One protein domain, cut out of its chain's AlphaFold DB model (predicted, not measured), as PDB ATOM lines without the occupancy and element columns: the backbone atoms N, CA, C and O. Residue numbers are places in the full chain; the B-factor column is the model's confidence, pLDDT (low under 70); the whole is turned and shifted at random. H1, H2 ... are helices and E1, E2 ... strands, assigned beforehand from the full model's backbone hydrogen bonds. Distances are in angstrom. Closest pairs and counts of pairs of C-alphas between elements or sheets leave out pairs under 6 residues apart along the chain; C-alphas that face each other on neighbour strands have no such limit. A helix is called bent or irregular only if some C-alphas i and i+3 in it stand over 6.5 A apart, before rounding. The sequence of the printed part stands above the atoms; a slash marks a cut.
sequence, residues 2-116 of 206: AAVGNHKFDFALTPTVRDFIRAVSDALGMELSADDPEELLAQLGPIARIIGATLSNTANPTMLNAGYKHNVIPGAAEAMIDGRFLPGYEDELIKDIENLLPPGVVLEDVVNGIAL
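What this domain is: This is residues 2 to 116 of the 206 residues of the protein "M20/M25/M40 family metallo-hydrolase" of Actinobacteria bacterium (UniProt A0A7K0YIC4). A long rod is made of a two-stranded hairpin, E1 and E2, at one end and a loose group of three helices, H2, H3 and H4, at the other. The short helix H1 sits close to E1, H5 lies beside the hairpin, and the tip of the hairpin, residues 68 to 73, sticks out free. The 115 printed residues hold five named helices and two named strands in the order H1, H2, H3, H4, E1, E2, H5, the strands antiparallel in the order E1 - E2, and the class is mixed, helices and strands. The whole is loose, with a radius of gyration of the C-alphas of 18.3 A, and its C-alphas span 64 by 26 by 21 A.

Where its parts are: H1 holds residues 2 to 5, beginning at C-alpha 2 (31.941, 20.877, 19.998). H2 holds residues 15 to 28 and is 20.1 A long. H3 holds residues 37 to 43, 10.0 A, and H4 residues 45 to 54, 15.7 A. E1 runs through residues 58 to 66, 24.0 A, from C-alpha 58 (21.172, 15.983, 12.851), and E2 through residues 77 to 84, 22.9 A. H5, residues 90 to 100, is 15.7 A long and ends at C-alpha 100 (23.571, 22.888, 24.173).

How they stand to each other: E1 and E2 form a hairpin, antiparallel at 163 degrees between their directions, with N 60 and O 82 at 2.9 A and N 84 and O 58 at 2.8 A within hydrogen-bond range. The closest C-alphas of H1 and E1 are those of Gly 5 and Asn 60, 5.5 A apart. The closest C-alphas of E2 and H5 are those of Gly 83 and Leu 93, 7.7 A apart. H1 and H5 only just touch, with 3 pairs of C-alphas within 8 A, the closest being Ala 3 and Leu 100 at 6.2 A. H3 and H4 form a helical hairpin and only just touch, with 3 pairs within 8 A; the closest C-alphas are those of Leu 41 and Ala 48, 5.1 A. They run opposite ways at a shallow tilt of 25 degrees. H2 touches no helix; H2 and H4 are only just apart, at 8.1 A. H4 is irregular, with C-alphas 50 and 53 at 7.1 A. Every O i to N i+4 pair is within hydrogen-bond range in H2, H3 and H5; H4 has 2 of 6, beside 4 of 7 O i to N i+3 pairs, and H1 is too short for an O i to N i+4 pair.

The domain as a whole: The C-alphas farthest apart are those of Gly 29 and Asn 71, at 64.2 A. The printed part has no cut and no long link, and residues 101 to 116 hold no named element. The mean pLDDT of the printed part is 92.8, and no printed residue is under 70.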
ATOM      1  N   ALA A   2      31.602  22.257  19.609       95.00
ATOM      2  CA  ALA A   2      31.941  20.877  19.998       95.00
ATOM      3  C   ALA A   2      30.785  20.134  20.695       95.00
ATOM      4  O   ALA A   2      30.567  18.967  20.411       95.00
ATOM      5  N   ALA A   3      30.022  20.817  21.560       96.44
ATOM      6  CA  ALA A   3      28.827  20.243  22.184       96.44
ATOM      7  C   ALA A   3      27.787  19.807  21.135       96.44
ATOM      8  O   ALA A   3      27.352  18.667  21.165       96.44
ATOM      9  N   VAL A   4      27.483  20.679  20.165       96.56
ATOM     10  CA  VAL A   4      26.572  20.387  19.043       96.56
ATOM     11  C   VAL A   4      27.093  19.231  18.185       96.56
ATOM     12  O   VAL A   4      26.382  18.259  17.987       96.56
ATOM     13  N   GLY A   5      28.351  19.282  17.735       95.44
ATOM     14  CA  GLY A   5      28.916  18.252  16.850       95.44
ATOM     15  C   GLY A   5      29.107  16.872  17.493       95.44
ATOM     16  O   GLY A   5      29.260  15.890  16.776       95.44
ATOM     17  N   ASN A   6      29.103  16.787  18.826       96.38
ATOM     18  CA  ASN A   6      29.167  15.519  19.561       96.38
ATOM     19  C   ASN A   6      27.798  15.053  20.074       96.38
ATOM     20  O   ASN A   6      27.717  13.979  20.674       96.38
ATOM     21  N   HIS A   7      26.747  15.856  19.899       96.56
ATOM     22  CA  HIS A   7      25.424  15.521  20.399       96.56
ATOM     23  C   HIS A   7      24.842  14.331  19.629       96.56
ATOM     24  O   HIS A   7      25.006  14.206  18.413       96.56
ATOM     25  N   LYS A   8      24.179  13.438  20.361       93.69
ATOM     26  CA  LYS A   8      23.451  12.299  19.809       93.69
ATOM     27  C   LYS A   8      21.971  12.604  19.954       93.69
ATOM     28  O   LYS A   8      21.488  12.665  21.075       93.69
ATOM     29  N   PHE A   9      21.320  12.832  18.822       94.12
ATOM     30  CA  PHE A   9      19.885  13.069  18.756       94.12
ATOM     31  C   PHE A   9      19.129  11.756  18.902       94.12
ATOM     32  O   PHE A   9      19.597  10.710  18.433       94.12
ATOM     33  N   ASP A  10      17.960  11.837  19.526       92.31
ATOM     34  CA  ASP A  10      17.114  10.683  19.764       92.31
ATOM     35  C   ASP A  10      16.563  10.113  18.450       92.31
ATOM     36  O   ASP A  10      16.313  10.814  17.463       92.31
ATOM     37  N   PHE A  11      16.396   8.794  18.439       91.00
ATOM     38  CA  PHE A  11      15.772   8.088  17.334       91.00
ATOM     39  C   PHE A  11      14.272   8.369  17.290       91.00
ATOM     40  O   PHE A  11      13.576   8.271  18.301       91.00
ATOM     41  N   ALA A  12      13.764   8.644  16.094       90.50
ATOM     42  CA  ALA A  12      12.375   9.001  15.883       90.50
ATOM     43  C   ALA A  12      11.712   8.084  14.851       90.50
ATOM     44  O   ALA A  12      12.066   8.032  13.673       90.50
ATOM     45  N   LEU A  13      10.668   7.392  15.304       90.25
ATOM     46  CA  LEU A  13       9.815   6.563  14.460       90.25
ATOM     47  C   LEU A  13       8.700   7.389  13.821       90.25
ATOM     48  O   LEU A  13       7.536   7.326  14.250       90.25
ATOM     49  N   THR A  14       9.063   8.132  12.778       93.81
ATOM     50  CA  THR A  14       8.099   8.814  11.905       93.81
ATOM     51  C   THR A  14       7.173   7.798  11.218       93.81
ATOM     52  O   THR A  14       7.535   6.619  11.089       93.81
ATOM     53  N   PRO A  15       5.978   8.213  10.763       94.56
ATOM     54  CA  PRO A  15       5.109   7.381   9.931       94.56
ATOM     55  C   PRO A  15       5.862   6.710   8.776       94.56
ATOM     56  O   PRO A  15       5.791   5.490   8.625       94.56
ATOM     57  N   THR A  16       6.679   7.478   8.046       94.56
ATOM     58  CA  THR A  16       7.475   6.954   6.926       94.56
ATOM     59  C   THR A  16       8.462   5.865   7.358       94.56
ATOM     60  O   THR A  16       8.573   4.842   6.686       94.56
ATOM     61  N   VAL A  17       9.169   6.042   8.482       92.69
ATOM     62  CA  VAL A  17      10.127   5.037   8.983       92.69
ATOM     63  C   VAL A  17       9.408   3.752   9.398       92.69
ATOM     64  O   VAL A  17       9.891   2.658   9.112       92.69
ATOM     65  N   ARG A  18       8.224   3.847  10.017       92.94
ATOM     66  CA  ARG A  18       7.421   2.659  10.365       92.94
ATOM     67  C   ARG A  18       6.981   1.896   9.119       92.94
ATOM     68  O   ARG A  18       7.076   0.668   9.090       92.94
ATOM     69  N   ASP A  19       6.534   2.614   8.091       94.00
ATOM     70  CA  ASP A  19       6.130   2.008   6.823       94.00
ATOM     71  C   ASP A  19       7.309   1.371   6.089       94.00
ATOM     72  O   ASP A  19       7.162   0.272   5.553       94.00
ATOM     73  N   PHE A  20       8.485   2.003   6.127       93.81
ATOM     74  CA  PHE A  20       9.726   1.434   5.607       93.81
ATOM     75  C   PHE A  20      10.067   0.106   6.289       93.81
ATOM     76  O   PHE A  20      10.237  -0.907   5.610       93.81
ATOM     77  N   ILE A  21      10.133   0.096   7.627       92.75
ATOM     78  CA  ILE A  21      10.492  -1.089   8.422       92.75
ATOM     79  C   ILE A  21       9.540  -2.242   8.104       92.75
ATOM     80  O   ILE A  21       9.995  -3.355   7.838       92.75
ATOM     81  N   ARG A  22       8.231  -1.968   8.057       93.31
ATOM     82  CA  ARG A  22       7.212  -2.951   7.675       93.31
ATOM     83  C   ARG A  22       7.431  -3.478   6.254       93.31
ATOM     84  O   ARG A  22       7.523  -4.685   6.068       93.31
ATOM     85  N   ALA A  23       7.560  -2.590   5.269       93.12
ATOM     86  CA  ALA A  23       7.672  -2.983   3.866       93.12
ATOM     87  C   ALA A  23       8.953  -3.785   3.576       93.12
ATOM     88  O   ALA A  23       8.918  -4.750   2.814       93.12
ATOM     89  N   VAL A  24      10.077  -3.422   4.202       92.44
ATOM     90  CA  VAL A  24      11.337  -4.168   4.063       92.44
ATOM     91  C   VAL A  24      11.278  -5.500   4.811       92.44
ATOM     92  O   VAL A  24      11.745  -6.501   4.269       92.44
ATOM     93  N   SER A  25      10.667  -5.542   6.000       93.06
ATOM     94  CA  SER A  25      10.456  -6.797   6.738       93.06
ATOM     95  C   SER A  25       9.670  -7.807   5.901       93.06
ATOM     96  O   SER A  25      10.096  -8.952   5.733       93.06
ATOM     97  N   ASP A  26       8.568  -7.356   5.295       93.19
ATOM     98  CA  ASP A  26       7.728  -8.173   4.417       93.19
ATOM     99  C   ASP A  26       8.496  -8.642   3.170       93.19
ATOM    100  O   ASP A  26       8.418  -9.813   2.794       93.19
ATOM    101  N   ALA A  27       9.271  -7.751   2.540       90.62
ATOM    102  CA  ALA A  27      10.031  -8.067   1.330       90.62
ATOM    103  C   ALA A  27      11.173  -9.068   1.577       90.62
ATOM    104  O   ALA A  27      11.459  -9.905   0.719       90.62
ATOM    105  N   LEU A  28      11.828  -8.989   2.737       88.69
ATOM    106  CA  LEU A  28      12.939  -9.866   3.111       88.69
ATOM    107  C   LEU A  28      12.485 -11.136   3.850       88.69
ATOM    108  O   LEU A  28      13.276 -12.068   3.997       88.69
ATOM    109  N   GLY A  29      11.233 -11.191   4.316       91.56
ATOM    110  CA  GLY A  29      10.729 -12.288   5.143       91.56
ATOM    111  C   GLY A  29      11.422 -12.377   6.508       91.56
ATOM    112  O   GLY A  29      11.585 -13.477   7.039       91.56
ATOM    113  N   MET A  30      11.858 -11.239   7.055       90.88
ATOM    114  CA  MET A  30      12.522 -11.125   8.359       90.88
ATOM    115  C   MET A  30      11.903  -9.993   9.172       90.88
ATOM    116  O   MET A  30      11.431  -9.018   8.606       90.88
ATOM    117  N   GLU A  31      11.920 -10.106  10.495       89.94
ATOM    118  CA  GLU A  31      11.424  -9.051  11.377       89.94
ATOM    119  C   GLU A  31      12.545  -8.043  11.658       89.94
ATOM    120  O   GLU A  31      13.539  -8.383  12.302       89.94
ATOM    121  N   LEU A  32      12.402  -6.815  11.150       89.12
ATOM    122  CA  LEU A  32      13.275  -5.697  11.505       89.12
ATOM    123  C   LEU A  32      12.768  -5.044  12.797       89.12
ATOM    124  O   LEU A  32      11.631  -4.570  12.847       89.12
ATOM    125  N   SER A  33      13.617  -4.978  13.824       82.62
ATOM    126  CA  SER A  33      13.286  -4.270  15.065       82.62
ATOM    127  C   SER A  33      13.602  -2.780  14.960       82.62
ATOM    128  O   SER A  33      14.613  -2.373  14.393       82.62
ATOM    129  N   ALA A  34      12.722  -1.969  15.539       83.06
ATOM    130  CA  ALA A  34      12.894  -0.533  15.713       83.06
ATOM    131  C   ALA A  34      13.408  -0.153  17.114       83.06
ATOM    132  O   ALA A  34      13.547   1.035  17.405       83.06
ATOM    133  N   ASP A  35      13.621  -1.136  17.992       85.50
ATOM    134  CA  ASP A  35      13.992  -0.896  19.391       85.50
ATOM    135  C   ASP A  35      15.437  -0.399  19.524       85.50
ATOM    136  O   ASP A  35      15.748   0.367  20.438       85.50
ATOM    137  N   ASP A  36      16.304  -0.812  18.595       85.12
ATOM    138  CA  ASP A  36      17.694  -0.386  18.500       85.12
ATOM    139  C   ASP A  36      18.002   0.106  17.067       85.12
ATOM    140  O   ASP A  36      18.029  -0.690  16.120       85.12
ATOM    141  N   PRO A  37      18.246   1.416  16.875       85.00
ATOM    142  CA  PRO A  37      18.587   1.986  15.573       85.00
ATOM    143  C   PRO A  37      19.898   1.445  14.991       85.00
ATOM    144  O   PRO A  37      20.029   1.359  13.768       85.00
ATOM    145  N   GLU A  38      20.877   1.101  15.833       86.75
ATOM    146  CA  GLU A  38      22.149   0.536  15.372       86.75
ATOM    147  C   GLU A  38      21.939  -0.884  14.839       86.75
ATOM    148  O   GLU A  38      22.468  -1.226  13.777       86.75
ATOM    149  N   GLU A  39      21.113  -1.681  15.523       88.12
ATOM    150  CA  GLU A  39      20.722  -3.015  15.058       88.12
ATOM    151  C   GLU A  39      19.936  -2.939  13.742       88.12
ATOM    152  O   GLU A  39      20.274  -3.645  12.785       88.12
ATOM    153  N   LEU A  40      18.955  -2.033  13.652       89.06
ATOM    154  CA  LEU A  40      18.184  -1.795  12.431       89.06
ATOM    155  C   LEU A  40      19.104  -1.464  11.247       89.06
ATOM    156  O   LEU A  40      19.013  -2.083  10.186       89.06
ATOM    157  N   LEU A  41      20.024  -0.510  11.422       88.88
ATOM    158  CA  LEU A  41      20.951  -0.106  10.363       88.88
ATOM    159  C   LEU A  41      21.907  -1.236   9.963       88.88
ATOM    160  O   LEU A  41      22.197  -1.392   8.776       88.88
ATOM    161  N   ALA A  42      22.367  -2.051  10.915       88.44
ATOM    162  CA  ALA A  42      23.234  -3.191  10.624       88.44
ATOM    163  C   ALA A  42      22.545  -4.244   9.734       88.44
ATOM    164  O   ALA A  42      23.202  -4.867   8.895       88.44
ATOM    165  N   GLN A  43      21.229  -4.419   9.879       87.12
ATOM    166  CA  GLN A  43      20.440  -5.390   9.113       87.12
ATOM    167  C   GLN A  43      20.111  -4.924   7.681       87.12
ATOM    168  O   GLN A  43      19.863  -5.753   6.806       87.12
ATOM    169  N   LEU A  44      20.152  -3.617   7.408       86.19
ATOM    170  CA  LEU A  44      19.761  -3.033   6.114       86.19
ATOM    171  C   LEU A  44      20.876  -3.007   5.058       86.19
ATOM    172  O   LEU A  44      20.642  -2.615   3.909       86.19
ATOM    173  N   GLY A  45      22.095  -3.408   5.426       83.62
ATOM    174  CA  GLY A  45      23.230  -3.454   4.508       83.62
ATOM    175  C   GLY A  45      23.484  -2.094   3.829       83.62
ATOM    176  O   GLY A  45      23.471  -1.063   4.502       83.62
ATOM    177  N   PRO A  46      23.709  -2.043   2.501       81.19
ATOM    178  CA  PRO A  46      23.997  -0.791   1.794       81.19
ATOM    179  C   PRO A  46      22.901   0.286   1.903       81.19
ATOM    180  O   PRO A  46      23.215   1.475   1.860       81.19
ATOM    181  N   ILE A  47      21.631  -0.102   2.087       83.88
ATOM    182  CA  ILE A  47      20.495   0.839   2.164       83.88
ATOM    183  C   ILE A  47      20.562   1.695   3.437       83.88
ATOM    184  O   ILE A  47      20.080   2.830   3.442       83.88
ATOM    185  N   ALA A  48      21.237   1.213   4.485       87.12
ATOM    186  CA  ALA A  48      21.454   1.956   5.724       87.12
ATOM    187  C   ALA A  48      22.070   3.347   5.488       87.12
ATOM    188  O   ALA A  48      21.752   4.291   6.209       87.12
ATOM    189  N   ARG A  49      22.904   3.514   4.446       81.75
ATOM    190  CA  ARG A  49      23.490   4.818   4.086       81.75
ATOM    191  C   ARG A  49      22.468   5.829   3.582       81.75
ATOM    192  O   ARG A  49      22.647   7.023   3.799       81.75
ATOM    193  N   ILE A  50      21.413   5.360   2.922       81.75
ATOM    194  CA  ILE A  50      20.363   6.215   2.365       81.75
ATOM    195  C   ILE A  50      19.429   6.679   3.482       81.75
ATOM    196  O   ILE A  50      19.099   7.860   3.551       81.75
ATOM    197  N   ILE A  51      19.036   5.762   4.370       86.62
ATOM    198  CA  ILE A  51      18.009   6.047   5.376       86.62
ATOM    199  C   ILE A  51      18.562   6.509   6.728       86.62
ATOM    200  O   ILE A  51      17.827   7.080   7.520       86.62
ATOM    201  N   GLY A  52      19.838   6.256   7.039       86.25
ATOM    202  CA  GLY A  52      20.361   6.464   8.395       86.25
ATOM    203  C   GLY A  52      20.262   7.915   8.862       86.25
ATOM    204  O   GLY A  52      19.945   8.174  10.018       86.25
ATOM    205  N   ALA A  53      20.437   8.864   7.941       84.62
ATOM    206  CA  ALA A  53      20.290  10.295   8.210       84.62
ATOM    207  C   ALA A  53      18.826  10.759   8.348       84.62
ATOM    208  O   ALA A  53      18.588  11.943   8.568       84.62
ATOM    209  N   THR A  54      17.851   9.859   8.187       89.25
ATOM    210  CA  THR A  54      16.416  10.151   8.319       89.25
ATOM    211  C   THR A  54      15.767   9.411   9.486       89.25
ATOM    212  O   THR A  54      14.543   9.326   9.558       89.25
ATOM    213  N   LEU A  55      16.583   8.849  10.380       91.62
ATOM    214  CA  LEU A  55      16.148   8.156  11.593       91.62
ATOM    215  C   LEU A  55      16.196   9.049  12.842       91.62
ATOM    216  O   LEU A  55      15.615   8.709  13.869       91.62
ATOM    217  N   SER A  56      16.881  10.185  12.761       93.44
ATOM    218  CA  SER A  56      16.960  11.192  13.815       93.44
ATOM    219  C   SER A  56      17.231  12.565  13.209       93.44
ATOM    220  O   SER A  56      17.609  12.691  12.038       93.44
ATOM    221  N   ASN A  57      17.047  13.607  14.013       95.38
ATOM    222  CA  ASN A  57      17.564  14.924  13.677       95.38
ATOM    223  C   ASN A  57      19.106  14.895  13.622       95.38
ATOM    224  O   ASN A  57      19.761  14.069  14.259       95.38
ATOM    225  N   THR A  58      19.712  15.817  12.879       94.50
ATOM    226  CA  THR A  58      21.172  15.983  12.851       94.50
ATOM    227  C   THR A  58      21.552  17.456  12.899       94.50
ATOM    228  O   THR A  58      20.825  18.312  12.399       94.50
ATOM    229  N   ALA A  59      22.708  17.757  13.489       95.69
ATOM    230  CA  ALA A  59      23.269  19.102  13.528       95.69
ATOM    231  C   ALA A  59      24.790  19.041  13.372       95.69
ATOM    232  O   ALA A  59      25.490  18.457  14.199       95.69
ATOM    233  N   ASN A  60      25.313  19.674  12.324       95.12
ATOM    234  CA  ASN A  60      26.740  19.679  12.021       95.12
ATOM    235  C   ASN A  60      27.279  21.112  12.052       95.12
ATOM    236  O   ASN A  60      26.842  21.939  11.254       95.12
ATOM    237  N   PRO A  61      28.248  21.446  12.923       96.44
ATOM    238  CA  PRO A  61      28.971  22.705  12.808       96.44
ATOM    239  C   PRO A  61      29.782  22.728  11.509       96.44
ATOM    240  O   PRO A  61      30.701  21.929  11.338       96.44
ATOM    241  N   THR A  62      29.456  23.644  10.603       95.69
ATOM    242  CA  THR A  62      30.067  23.721   9.264       95.69
ATOM    243  C   THR A  62      31.014  24.902   9.114       95.69
ATOM    244  O   THR A  62      31.957  24.837   8.326       95.69
ATOM    245  N   MET A  63      30.814  25.973   9.886       96.12
ATOM    246  CA  MET A  63      31.696  27.141   9.888       96.12
ATOM    247  C   MET A  63      31.930  27.640  11.309       96.12
ATOM    248  O   MET A  63      31.048  27.560  12.163       96.12
ATOM    249  N   LEU A  64      33.120  28.184  11.552       96.50
ATOM    250  CA  LEU A  64      33.490  28.842  12.800       96.50
ATOM    251  C   LEU A  64      34.361  30.055  12.474       96.50
ATOM    252  O   LEU A  64      35.367  29.923  11.777       96.50
ATOM    253  N   ASN A  65      33.994  31.215  13.007       96.69
ATOM    254  CA  ASN A  65      34.728  32.460  12.824       96.69
ATOM    255  C   ASN A  65      34.949  33.153  14.174       96.69
ATOM    256  O   ASN A  65      33.996  33.410  14.908       96.69
ATOM    257  N   ALA A  66      36.207  33.451  14.510       96.44
ATOM    258  CA  ALA A  66      36.564  34.174  15.728       96.44
ATOM    259  C   ALA A  66      37.964  34.802  15.628       96.44
ATOM    260  O   ALA A  66      38.965  34.107  15.447       96.44
ATOM    261  N   GLY A  67      38.040  36.115  15.844       94.88
ATOM    262  CA  GLY A  67      39.304  36.852  15.905       94.88
ATOM    263  C   GLY A  67      40.009  37.021  14.560       94.88
ATOM    264  O   GLY A  67      39.563  36.557  13.519       94.88
ATOM    265  N   TYR A  68      41.119  37.757  14.587       94.88
ATOM    266  CA  TYR A  68      41.895  38.080  13.380       94.88
ATOM    267  C   TYR A  68      43.413  38.083  13.610       94.88
ATOM    268  O   TYR A  68      44.190  38.214  12.663       94.88
ATOM    269  N   LYS A  69      43.870  37.974  14.865       94.31
ATOM    270  CA  LYS A  69      45.291  37.993  15.221       94.31
ATOM    271  C   LYS A  69      45.533  37.189  16.497       94.31
ATOM    272  O   LYS A  69      44.814  37.352  17.471       94.31
ATOM    273  N   HIS A  70      46.592  36.380  16.509       94.06
ATOM    274  CA  HIS A  70      46.905  35.428  17.586       94.06
ATOM    275  C   HIS A  70      47.133  36.053  18.977       94.06
ATOM    276  O   HIS A  70      47.118  35.336  19.969       94.06
ATOM    277  N   ASN A  71      47.369  37.366  19.066       95.44
ATOM    278  CA  ASN A  71      47.594  38.082  20.323       95.44
ATOM    279  C   ASN A  71      46.493  39.106  20.657       95.44
ATOM    280  O   ASN A  71      46.710  39.985  21.490       95.44
ATOM    281  N   VAL A  72      45.337  39.020  19.996       97.06
ATOM    282  CA  VAL A  72      44.164  39.860  20.266       97.06
ATOM    283  C   VAL A  72      43.018  38.946  20.685       97.06
ATOM    284  O   VAL A  72      42.632  38.060  19.926       97.06
ATOM    285  N   ILE A  73      42.477  39.160  21.887       96.56
ATOM    286  CA  ILE A  73      41.299  38.426  22.361       96.56
ATOM    287  C   ILE A  73      40.093  38.878  21.521       96.56
ATOM    288  O   ILE A  73      39.830  40.083  21.460       96.56
ATOM    289  N   PRO A  74      39.372  37.964  20.850       96.12
ATOM    290  CA  PRO A  74      38.212  38.328  20.047       96.12
ATOM    291  C   PRO A  74      37.064  38.842  20.921       96.12
ATOM    292  O   PRO A  74      36.807  38.307  21.996       96.12
ATOM    293  N   GLY A  75      36.353  39.863  20.434       94.94
ATOM    294  CA  GLY A  75      35.147  40.383  21.091       94.94
ATOM    295  C   GLY A  75      33.867  39.612  20.752       94.94
ATOM    296  O   GLY A  75      32.881  39.745  21.467       94.94
ATOM    297  N   ALA A  76      33.877  38.818  19.678       94.75
ATOM    298  CA  ALA A  76      32.752  38.002  19.235       94.75
ATOM    299  C   ALA A  76      33.251  36.740  18.517       94.75
ATOM    300  O   ALA A  76      34.373  36.707  17.996       94.75
ATOM    301  N   ALA A  77      32.395  35.725  18.490       95.62
ATOM    302  CA  ALA A  77      32.573  34.502  17.727       95.62
ATOM    303  C   ALA A  77      31.224  34.091  17.130       95.62
ATOM    304  O   ALA A  77      30.187  34.285  17.762       95.62
ATOM    305  N   GLU A  78      31.258  33.512  15.938       96.62
ATOM    306  CA  GLU A  78      30.086  33.029  15.209       96.62
ATOM    307  C   GLU A  78      30.351  31.603  14.724       96.62
ATOM    308  O   GLU A  78      31.485  31.252  14.378       96.62
ATOM    309  N   ALA A  79      29.307  30.778  14.694       96.81
ATOM    310  CA  ALA A  79      29.356  29.463  14.083       96.81
ATOM    311  C   ALA A  79      28.095  29.209  13.260       96.81
ATOM    312  O   ALA A  79      27.000  29.531  13.706       96.81
ATOM    313  N   MET A  80      28.263  28.572  12.100       97.44
ATOM    314  CA  MET A  80      27.146  28.091  11.288       97.44
ATOM    315  C   MET A  80      26.918  26.614  11.583       97.44
ATOM    316  O   MET A  80      27.875  25.830  11.616       97.44
ATOM    317  N   ILE A  81      25.658  26.246  11.802       96.56
ATOM    318  CA  ILE A  81      25.222  24.872  12.045       96.56
ATOM    319  C   ILE A  81      24.296  24.457  10.897       96.56
ATOM    320  O   ILE A  81      23.295  25.118  10.644       96.56
ATOM    321  N   ASP A  82      24.627  23.365  10.209       95.62
ATOM    322  CA  ASP A  82      23.712  22.697   9.278       95.62
ATOM    323  C   ASP A  82      22.830  21.734  10.078       95.62
ATOM    324  O   ASP A  82      23.300  20.689  10.536       95.62
ATOM    325  N   GLY A  83      21.581  22.138  10.304       94.62
ATOM    326  CA  GLY A  83      20.555  21.328  10.952       94.62
ATOM    327  C   GLY A  83      19.682  20.608   9.927       94.62
ATOM    328  O   GLY A  83      19.190  21.225   8.980       94.62
ATOM    329  N   ARG A  84      19.453  19.307  10.120       94.69
ATOM    330  CA  ARG A  84      18.458  18.525   9.375       94.69
ATOM    331  C   ARG A  84      17.467  17.963  10.375       94.69
ATOM    332  O   ARG A  84      17.866  17.203  11.253       94.69
ATOM    333  N   PHE A  85      16.202  18.332  10.237       94.69
ATOM    334  CA  PHE A  85      15.138  17.829  11.092       94.69
ATOM    335  C   PHE A  85      14.158  16.952  10.323       94.69
ATOM    336  O   PHE A  85      13.934  17.136   9.121       94.69
ATOM    337  N   LEU A  86      13.581  15.992  11.036       95.38
ATOM    338  CA  LEU A  86      12.538  15.124  10.509       95.38
ATOM    339  C   LEU A  86      11.200  15.879  10.410       95.38
ATOM    340  O   LEU A  86      10.986  16.859  11.131       95.38
ATOM    341  N   PRO A  87      10.270  15.440   9.543       94.44
ATOM    342  CA  PRO A  87       8.931  16.023   9.470       94.44
ATOM    343  C   PRO A  87       8.240  16.022  10.842       94.44
ATOM    344  O   PRO A  87       8.029  14.968  11.431       94.44
ATOM    345  N   GLY A  88       7.915  17.212  11.357       94.19
ATOM    346  CA  GLY A  88       7.299  17.390  12.680       94.19
ATOM    347  C   GLY A  88       8.268  17.480  13.870       94.19
ATOM    348  O   GLY A  88       7.797  17.627  14.991       94.19
ATOM    349  N   TYR A  89       9.586  17.436  13.642       95.81
ATOM    350  CA  TYR A  89      10.624  17.434  14.693       95.81
ATOM    351  C   TYR A  89      11.510  18.694  14.691       95.81
ATOM    352  O   TYR A  89      12.595  18.703  15.273       95.81
ATOM    353  N   GLU A  90      11.062  19.764  14.034       95.44
ATOM    354  CA  GLU A  90      11.783  21.042  13.960       95.44
ATOM    355  C   GLU A  90      11.980  21.673  15.344       95.44
ATOM    356  O   GLU A  90      13.114  21.918  15.755       95.44
ATOM    357  N   ASP A  91      10.889  21.858  16.093       95.69
ATOM    358  CA  ASP A  91      10.920  22.443  17.439       95.69
ATOM    359  C   ASP A  91      11.811  21.637  18.397       95.69
ATOM    360  O   ASP A  91      12.446  22.197  19.289       95.69
ATOM    361  N   GLU A  92      11.875  20.315  18.210       96.56
ATOM    362  CA  GLU A  92      12.738  19.428  18.989       96.56
ATOM    363  C   GLU A  92      14.217  19.683  18.686       96.56
ATOM    364  O   GLU A  92      14.988  19.918  19.614       96.56
ATOM    365  N   LEU A  93      14.601  19.749  17.403       96.56
ATOM    366  CA  LEU A  93      15.970  20.094  17.010       96.56
ATOM    367  C   LEU A  93      16.381  21.467  17.555       96.56
ATOM    368  O   LEU A  93      17.482  21.610  18.089       96.56
ATOM    369  N   ILE A  94      15.513  22.474  17.416       96.06
ATOM    370  CA  ILE A  94      15.790  23.832  17.901       96.06
ATOM    371  C   ILE A  94      16.023  23.802  19.411       96.06
ATOM    372  O   ILE A  94      17.045  24.298  19.887       96.06
ATOM    373  N   LYS A  95      15.133  23.147  20.160       96.38
ATOM    374  CA  LYS A  95      15.243  23.015  21.614       96.38
ATOM    375  C   LYS A  95      16.513  22.275  22.042       96.38
ATOM    376  O   LYS A  95      17.159  22.684  23.009       96.38
ATOM    377  N   ASP A  96      16.885  21.203  21.352       96.75
ATOM    378  CA  ASP A  96      18.122  20.472  21.634       96.75
ATOM    379  C   ASP A  96      19.347  21.355  21.408       96.75
ATOM    380  O   ASP A  96      20.239  21.402  22.258       96.75
ATOM    381  N   ILE A  97      19.371  22.122  20.313       96.75
ATOM    382  CA  ILE A  97      20.447  23.082  20.052       96.75
ATOM    383  C   ILE A  97      20.494  24.132  21.163       96.75
ATOM    384  O   ILE A  97      21.567  24.332  21.728       96.75
ATOM    385  N   GLU A  98      19.368  24.756  21.518       96.25
ATOM    386  CA  GLU A  98      19.289  25.763  22.586       96.25
ATOM    387  C   GLU A  98      19.829  25.239  23.923       96.25
ATOM    388  O   GLU A  98      20.616  25.922  24.582       96.25
ATOM    389  N   ASN A  99      19.491  23.999  24.292       96.50
ATOM    390  CA  ASN A  99      19.983  23.356  25.514       96.50
ATOM    391  C   ASN A  99      21.505  23.128  25.514       96.50
ATOM    392  O   ASN A  99      22.117  23.009  26.578       96.50
ATOM    393  N   LEU A 100      22.127  23.057  24.334       96.88
ATOM    394  CA  LEU A 100      23.571  22.888  24.173       96.88
ATOM    395  C   LEU A 100      24.331  24.223  24.148       96.88
ATOM    396  O   LEU A 100      25.570  24.218  24.204       96.88
ATOM    397  N   LEU A 101      23.636  25.361  24.035       95.31
ATOM    398  CA  LEU A 101      24.273  26.673  23.963       95.31
ATOM    399  C   LEU A 101      24.688  27.177  25.354       95.31
ATOM    400  O   LEU A 101      23.927  27.087  26.318       95.31
ATOM    401  N   PRO A 102      25.902  27.743  25.496       93.56
ATOM    402  CA  PRO A 102      26.315  28.350  26.750       93.56
ATOM    403  C   PRO A 102      25.587  29.688  26.983       93.56
ATOM    404  O   PRO A 102      25.133  30.326  26.028       93.56
ATOM    405  N   PRO A 103      25.535  30.175  28.238       93.62
ATOM    406  CA  PRO A 103      24.918  31.460  28.551       93.62
ATOM    407  C   PRO A 103      25.491  32.606  27.706       93.62
ATOM    408  O   PRO A 103      26.709  32.761  27.603       93.62
ATOM    409  N   GLY A 104      24.608  33.435  27.146       92.12
ATOM    410  CA  GLY A 104      24.981  34.610  26.351       92.12
ATOM    411  C   GLY A 104      25.217  34.344  24.861       92.12
ATOM    412  O   GLY A 104      25.520  35.290  24.139       92.12
ATOM    413  N   VAL A 105      25.064  33.102  24.391       96.12
ATOM    414  CA  VAL A 105      24.996  32.798  22.955       96.12
ATOM    415  C   VAL A 105      23.552  32.921  22.479       96.12
ATOM    416  O   VAL A 105      22.630  32.487  23.166       96.12
ATOM    417  N   VAL A 106      23.373  33.525  21.309       94.81
ATOM    418  CA  VAL A 106      22.078  33.689  20.644       94.81
ATOM    419  C   VAL A 106      22.030  32.742  19.450       94.81
ATOM    420  O   VAL A 106      23.023  32.612  18.732       94.81
ATOM    421  N   LEU A 107      20.894  32.069  19.271       95.62
ATOM    422  CA  LEU A 107      20.588  31.268  18.090       95.62
ATOM    423  C   LEU A 107      19.757  32.116  17.125       95.62
ATOM    424  O   LEU A 107      18.774  32.726  17.540       95.62
ATOM    425  N   GLU A 108      20.151  32.151  15.856       94.94
ATOM    426  CA  GLU A 108      19.427  32.851  14.796       94.94
ATOM    427  C   GLU A 108      19.303  31.938  13.573       94.94
ATOM    428  O   GLU A 108      20.282  31.317  13.148       94.94
ATOM    429  N   ASP A 109      18.107  31.883  12.990       93.44
ATOM    430  CA  ASP A 109      17.869  31.154  11.748       93.44
ATOM    431  C   ASP A 109      18.450  31.926  10.561       93.44
ATOM    432  O   ASP A 109      18.011  33.030  10.233       93.44
ATOM    433  N   VAL A 110      19.418  31.321   9.871       94.38
ATOM    434  CA  VAL A 110      19.954  31.859   8.608       94.38
ATOM    435  C   VAL A 110      19.091  31.409   7.431       94.38
ATOM    436  O   VAL A 110      18.736  32.203   6.559       94.38
ATOM    437  N   VAL A 111      18.756  30.118   7.402       92.75
ATOM    438  CA  VAL A 111      17.862  29.497   6.423       92.75
ATOM    439  C   VAL A 111      17.035  28.453   7.155       92.75
ATOM    440  O   VAL A 111      17.593  27.543   7.760       92.75
ATOM    441  N   ASN A 112      15.718  28.561   7.033       92.19
ATOM    442  CA  ASN A 112      14.772  27.586   7.547       92.19
ATOM    443  C   ASN A 112      13.939  27.046   6.371       92.19
ATOM    444  O   ASN A 112      13.504  27.807   5.502       92.19
ATOM    445  N   GLY A 113      13.801  25.724   6.283       91.75
ATOM    446  CA  GLY A 113      13.131  25.057   5.174       91.75
ATOM    447  C   GLY A 113      12.231  23.935   5.659       91.75
ATOM    448  O   GLY A 113      12.425  23.383   6.724       91.75
ATOM    449  N   ILE A 114      11.273  23.536   4.832       93.62
ATOM    450  CA  ILE A 114      10.226  22.595   5.242       93.62
ATOM    451  C   ILE A 114      10.752  21.150   5.208       93.62
ATOM    452  O   ILE A 114      11.394  20.746   4.229       93.62
ATOM    453  N   ALA A 115      10.471  20.365   6.248       94.69
ATOM    454  CA  ALA A 115      10.609  18.908   6.233       94.69
ATOM    455  C   ALA A 115       9.269  18.271   5.842       94.69
ATOM    456  O   ALA A 115       8.222  18.646   6.365       94.69
ATOM    457  N   LEU A 116       9.294  17.337   4.890       95.12
ATOM    458  CA  LEU A 116       8.090  16.757   4.300       95.12
ATOM    459  C   LEU A 116       8.108  15.235   4.398       95.12
ATOM    460  O   LEU A 116       9.115  14.601   4.094       95.12
TER     461      LEU A 116